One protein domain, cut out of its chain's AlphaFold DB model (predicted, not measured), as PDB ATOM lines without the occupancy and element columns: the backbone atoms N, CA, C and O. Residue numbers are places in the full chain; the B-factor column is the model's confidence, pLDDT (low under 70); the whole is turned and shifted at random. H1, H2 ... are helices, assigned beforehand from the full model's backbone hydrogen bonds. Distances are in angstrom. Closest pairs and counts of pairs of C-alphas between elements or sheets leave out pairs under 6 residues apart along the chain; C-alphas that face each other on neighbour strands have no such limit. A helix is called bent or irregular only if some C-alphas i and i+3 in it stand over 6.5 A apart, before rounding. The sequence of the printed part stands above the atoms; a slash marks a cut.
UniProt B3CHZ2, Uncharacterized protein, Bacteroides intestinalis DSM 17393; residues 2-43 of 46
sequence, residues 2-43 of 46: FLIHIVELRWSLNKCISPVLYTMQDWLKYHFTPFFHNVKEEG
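Overview. This is residues 2 to 43 of the 46 residues of an uncharacterized protein of Bacteroides intestinalis DSM 17393 (UniProt B3CHZ2). Two separate ends are joined by one drawn-out strip of chain: helix H1 stands by itself at one end, and at the other end H2 and H3 make an L-shaped corner. Between the ends runs residues 14 to 23, and apart from that strip the middle is empty, with no helix packed on H1. The printed part has 42 residues with three named helices, in the order H1, H2, H3, and no named strand; the class is all helix. The whole is loose, with a radius of gyration of the C-alphas of 13.1 A, and elongated, its C-alphas spanning 33 by 20 by 13 A.

Along the chain. Find C-alpha 2 at (-47.659, 32.019, 41.630); here H1, residues 2 to 13, begins, and it runs 17.3 A to C-alpha 13 at (-40.641, 42.004, 29.348). Go on through residues 14 to 23, which belong to no named element, to C-alpha 24 at (-36.284, 25.146, 50.512). There you meet H2, residues 24 to 32, which measures 14.8 A from first to last C-alpha. H2 is irregular: C-alphas 29 and 32 are 7.6 A apart, where about 5 A is found in a regular helix, and its line is a rough one. Past Thr 33 comes H3, residues 34 to 42, 10.7 A long, ending at C-alpha 42 at (-22.786, 37.647, 46.173).

Arrangement. Begin with H1, the longest helix by residues, and you will find that it touches no helix. H1 and H2 are apart, and H1 and H3 are apart as well. Now look at Tyr 30 and Phe 36, whose C-alphas, 6.3 A apart, are the closest of H2 and H3. These two helices only just touch, with 3 pairs of C-alphas within 8 A, and they touch only at the corner by their link. Their lines are about perpendicular, at 78 degrees, and their centres are 11.5 A apart. On the backbone, every O i to N i+4 pair of H3 is within hydrogen-bond range, against 7 of 8 in H1 and 3 of 5 in H2.

Size, cuts and confidence. The two C-alphas farthest apart are those of Ser 12 and Phe 32, at 34.1 A, while the first and last printed C-alphas, of Phe 2 and Gly 43, are 22.4 A apart. The printed part has no cut. No link is long: the one from H1 to H2, with 10 residues, is short, and the one from H2 to H3, with 1 residue, is tight. Read the B-factor column for the model's confidence: the mean pLDDT of the printed part is 79.3, and residues 2 to 4 are under 70.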
ATOM      1  N   PHE A   2     -48.919  31.359  42.041       59.84
ATOM      2  CA  PHE A   2     -47.659  32.019  41.630       59.84
ATOM      3  C   PHE A   2     -47.357  32.023  40.119       59.84
ATOM      4  O   PHE A   2     -46.649  32.899  39.636       59.84
ATOM      5  N   LEU A   3     -47.899  31.071  39.355       66.81
ATOM      6  CA  LEU A   3     -47.576  30.934  37.929       66.81
ATOM      7  C   LEU A   3     -48.166  32.060  37.061       66.81
ATOM      8  O   LEU A   3     -47.551  32.435  36.070       66.81
ATOM      9  N   ILE A   4     -49.312  32.633  37.451       69.94
ATOM     10  CA  ILE A   4     -49.998  33.698  36.692       69.94
ATOM     11  C   ILE A   4     -49.142  34.971  36.638       69.94
ATOM     12  O   ILE A   4     -48.930  35.520  35.562       69.94
ATOM     13  N   HIS A   5     -48.540  35.361  37.762       72.19
ATOM     14  CA  HIS A   5     -47.675  36.543  37.835       72.19
ATOM     15  C   HIS A   5     -46.407  36.414  36.977       72.19
ATOM     16  O   HIS A   5     -45.939  37.391  36.397       72.19
ATOM     17  N   ILE A   6     -45.852  35.204  36.850       77.06
ATOM     18  CA  ILE A   6     -44.674  34.974  36.000       77.06
ATOM     19  C   ILE A   6     -45.052  35.077  34.523       77.06
ATOM     20  O   ILE A   6     -44.279  35.593  33.717       77.06
ATOM     21  N   VAL A   7     -46.245  34.606  34.162       77.44
ATOM     22  CA  VAL A   7     -46.764  34.725  32.797       77.44
ATOM     23  C   VAL A   7     -46.938  36.198  32.425       77.44
ATOM     24  O   VAL A   7     -46.438  36.604  31.380       77.44
ATOM     25  N   GLU A   8     -47.552  37.013  33.282       81.56
ATOM     26  CA  GLU A   8     -47.701  38.461  33.053       81.56
ATOM     27  C   GLU A   8     -46.349  39.175  32.915       81.56
ATOM     28  O   GLU A   8     -46.157  39.973  31.994       81.56
ATOM     29  N   LEU A   9     -45.373  38.836  33.763       81.25
ATOM     30  CA  LEU A   9     -44.025  39.398  33.686       81.25
ATOM     31  C   LEU A   9     -43.314  39.022  32.375       81.25
ATOM     32  O   LEU A   9     -42.668  39.870  31.758       81.25
ATOM     33  N   ARG A  10     -43.454  37.769  31.912       82.88
ATOM     34  CA  ARG A  10     -42.924  37.325  30.607       82.88
ATOM     35  C   ARG A  10     -43.500  38.145  29.459       82.88
ATOM     36  O   ARG A  10     -42.743  38.547  28.577       82.88
ATOM     37  N   TRP A  11     -44.809  38.400  29.487       80.69
ATOM     38  CA  TRP A  11     -45.488  39.229  28.491       80.69
ATOM     39  C   TRP A  11     -44.999  40.679  28.524       80.69
ATOM     40  O   TRP A  11     -44.683  41.231  27.476       80.69
ATOM     41  N   SER A  12     -44.864  41.273  29.712       85.00
ATOM     42  CA  SER A  12     -44.399  42.658  29.863       85.00
ATOM     43  C   SER A  12     -42.950  42.858  29.406       85.00
ATOM     44  O   SER A  12     -42.644  43.858  28.759       85.00
ATOM     45  N   LEU A  13     -42.060  41.908  29.704       84.12
ATOM     46  CA  LEU A  13     -40.641  42.004  29.348       84.12
ATOM     47  C   LEU A  13     -40.331  41.501  27.930       84.12
ATOM     48  O   LEU A  13     -39.191  41.633  27.487       84.12
ATOM     49  N   ASN A  14     -41.308  40.899  27.237       81.56
ATOM     50  CA  ASN A  14     -41.146  40.204  25.953       81.56
ATOM     51  C   ASN A  14     -39.935  39.243  25.932       81.56
ATOM     52  O   ASN A  14     -39.256  39.071  24.919       81.56
ATOM     53  N   LYS A  15     -39.630  38.640  27.089       75.38
ATOM     54  CA  LYS A  15     -38.498  37.731  27.294       75.38
ATOM     55  C   LYS A  15     -39.002  36.369  27.748       75.38
ATOM     56  O   LYS A  15     -39.903  36.249  28.579       75.38
ATOM     57  N   CYS A  16     -38.362  35.315  27.249       72.81
ATOM     58  CA  CYS A  16     -38.595  33.961  27.731       72.81
ATOM     59  C   CYS A  16     -37.956  33.768  29.110       72.81
ATOM     60  O   CYS A  16     -36.814  33.338  29.225       72.81
ATOM     61  N   ILE A  17     -38.713  34.077  30.160       73.00
ATOM     62  CA  ILE A  17     -38.335  33.769  31.543       73.00
ATOM     63  C   ILE A  17     -38.780  32.339  31.840       73.00
ATOM     64  O   ILE A  17     -39.975  32.048  31.795       73.00
ATOM     65  N   SER A  18     -37.832  31.446  32.116       72.88
ATOM     66  CA  SER A  18     -38.120  30.108  32.636       72.88
ATOM     67  C   SER A  18     -37.803  30.114  34.132       72.88
ATOM     68  O   SER A  18     -36.626  30.052  34.492       72.88
ATOM     69  N   PRO A  19     -38.803  30.295  35.012       72.31
ATOM     70  CA  PRO A  19     -38.554  30.349  36.442       72.31
ATOM     71  C   PRO A  19     -38.080  28.981  36.923       72.31
ATOM     72  O   PRO A  19     -38.765  27.973  36.739       72.31
ATOM     73  N   VAL A  20     -36.922  28.946  37.567       75.25
ATOM     74  CA  VAL A  20     -36.467  27.732  38.233       75.25
ATOM     75  C   VAL A  20     -36.971  27.782  39.667       75.25
ATOM     76  O   VAL A  20     -36.537  28.610  40.466       75.25
ATOM     77  N   LEU A  21     -37.965  26.947  39.961       77.56
ATOM     78  CA  LEU A  21     -38.582  26.866  41.277       77.56
ATOM     79  C   LEU A  21     -37.954  25.719  42.054       77.56
ATOM     80  O   LEU A  21     -37.959  24.577  41.603       77.56
ATOM     81  N   TYR A  22     -37.475  26.036  43.249       77.81
ATOM     82  CA  TYR A  22     -36.957  25.060  44.193       77.81
ATOM     83  C   TYR A  22     -37.761  25.131  45.482       77.81
ATOM     84  O   TYR A  22     -38.145  26.213  45.933       77.81
ATOM     85  N   THR A  23     -37.996  23.979  46.103       84.81
ATOM     86  CA  THR A  23     -38.381  23.971  47.514       84.81
ATOM     87  C   THR A  23     -37.174  24.371  48.365       84.81
ATOM     88  O   THR A  23     -36.032  24.224  47.934       84.81
ATOM     89  N   MET A  24     -37.395  24.834  49.598       82.62
ATOM     90  CA  MET A  24     -36.284  25.146  50.512       82.62
ATOM     91  C   MET A  24     -35.381  23.928  50.765       82.62
ATOM     92  O   MET A  24     -34.165  24.067  50.862       82.62
ATOM     93  N   GLN A  25     -35.962  22.725  50.826       86.19
ATOM     94  CA  GLN A  25     -35.189  21.489  50.942       86.19
ATOM     95  C   GLN A  25     -34.322  21.241  49.710       86.19
ATOM     96  O   GLN A  25     -33.166  20.856  49.858       86.19
ATOM     97  N   ASP A  26     -34.854  21.457  48.507       84.75
ATOM     98  CA  ASP A  26     -34.079  21.274  47.282       84.75
ATOM     99  C   ASP A  26     -32.996  22.342  47.147       84.75
ATOM    100  O   ASP A  26     -31.866  22.012  46.808       84.75
ATOM    101  N   TRP A  27     -33.283  23.588  47.530       84.25
ATOM    102  CA  TRP A  27     -32.299  24.669  47.571       84.25
ATOM    103  C   TRP A  27     -31.066  24.289  48.404       84.25
ATOM    104  O   TRP A  27     -29.940  24.392  47.926       84.25
ATOM    105  N   LEU A  28     -31.270  23.749  49.611       86.19
ATOM    106  CA  LEU A  28     -30.181  23.302  50.488       86.19
ATOM    107  C   LEU A  28     -29.379  22.122  49.914       86.19
ATOM    108  O   LEU A  28     -28.185  21.995  50.195       86.19
ATOM    109  N   LYS A  29     -29.988  21.267  49.083       86.75
ATOM    110  CA  LYS A  29     -29.255  20.183  48.405       86.75
ATOM    111  C   LYS A  29     -28.260  20.726  47.383       86.75
ATOM    112  O   LYS A  29     -27.214  20.117  47.203       86.75
ATOM    113  N   TYR A  30     -28.541  21.873  46.764       82.81
ATOM    114  CA  TYR A  30     -27.675  22.490  45.755       82.81
ATOM    115  C   TYR A  30     -26.583  23.398  46.334       82.81
ATOM    116  O   TYR A  30     -25.928  24.104  45.567       82.81
ATOM    117  N   HIS A  31     -26.332  23.349  47.650       81.56
ATOM    118  CA  HIS A  31     -25.322  24.180  48.320       81.56
ATOM    119  C   HIS A  31     -23.907  24.059  47.739       81.56
ATOM    120  O   HIS A  31     -23.107  24.978  47.866       81.56
ATOM    121  N   PHE A  32     -23.602  22.931  47.094       83.31
ATOM    122  CA  PHE A  32     -22.311  22.670  46.460       83.31
ATOM    123  C   PHE A  32     -22.167  23.323  45.077       83.31
ATOM    124  O   PHE A  32     -21.083  23.300  44.496       83.31
ATOM    125  N   THR A  33     -23.251  23.849  44.502       84.62
ATOM    126  CA  THR A  33     -23.208  24.455  43.170       84.62
ATOM    127  C   THR A  33     -22.700  25.896  43.261       84.62
ATOM    128  O   THR A  33     -23.128  26.632  44.153       84.62
ATOM    129  N   PRO A  34     -21.862  26.350  42.310       81.38
ATOM    130  CA  PRO A  34     -21.445  27.751  42.248       81.38
ATOM    131  C   PRO A  34     -22.640  28.711  42.204       81.38
ATOM    132  O   PRO A  34     -22.619  29.764  42.822       81.38
ATOM    133  N   PHE A  35     -23.734  28.306  41.551       81.94
ATOM    134  CA  PHE A  35     -24.966  29.091  41.500       81.94
ATOM    135  C   PHE A  35     -25.556  29.375  42.889       81.94
ATOM    136  O   PHE A  35     -25.950  30.506  43.167       81.94
ATOM    137  N   PHE A  36     -25.596  28.378  43.775       82.69
ATOM    138  CA  PHE A  36     -26.075  28.575  45.143       82.69
ATOM    139  C   PHE A  36     -25.197  29.570  45.904       82.69
ATOM    140  O   PHE A  36     -25.725  30.445  46.585       82.69
ATOM    141  N   HIS A  37     -23.874  29.457  45.768       82.56
ATOM    142  CA  HIS A  37     -22.931  30.359  46.423       82.56
ATOM    143  C   HIS A  37     -23.094  31.799  45.924       82.56
ATOM    144  O   HIS A  37     -23.280  32.699  46.738       82.56
ATOM    145  N   ASN A  38     -23.171  32.001  44.607       82.50
ATOM    146  CA  ASN A  38     -23.361  33.325  44.016       82.50
ATOM    147  C   ASN A  38     -24.660  33.973  44.515       82.50
ATOM    148  O   ASN A  38     -24.666  35.113  44.960       82.50
ATOM    149  N   VAL A  39     -25.774  33.233  44.536       83.62
ATOM    150  CA  VAL A  39     -27.053  33.777  45.021       83.62
ATOM    151  C   VAL A  39     -27.021  34.075  46.526       83.62
ATOM    152  O   VAL A  39     -27.643  35.039  46.968       83.62
ATOM    153  N   LYS A  40     -26.332  33.250  47.324       82.31
ATOM    154  CA  LYS A  40     -26.365  33.319  48.793       82.31
ATOM    155  C   LYS A  40     -25.329  34.287  49.375       82.31
ATOM    156  O   LYS A  40     -25.597  34.866  50.425       82.31
ATOM    157  N   GLU A  41     -24.179  34.448  48.729       78.44
ATOM    158  CA  GLU A  41     -23.063  35.279  49.205       78.44
ATOM    159  C   GLU A  41     -22.876  36.560  48.388       78.44
ATOM    160  O   GLU A  41     -22.690  37.623  48.977       78.44
ATOM    161  N   GLU A  42     -22.979  36.487  47.060       78.94
ATOM    162  CA  GLU A  42     -22.786  37.647  46.173       78.94
ATOM    163  C   GLU A  42     -24.100  38.402  45.909       78.94
ATOM    164  O   GLU A  42     -24.099  39.600  45.617       78.94
ATOM    165  N   GLY A  43     -25.236  37.717  46.068       71.69
ATOM    166  CA  GLY A  43     -26.560  38.233  45.743       71.69
ATOM    167  C   GLY A  43     -26.818  38.275  44.233       71.69
ATOM    168  O   GLY A  43     -25.941  38.048  43.404       71.69
TER     169      GLY A  43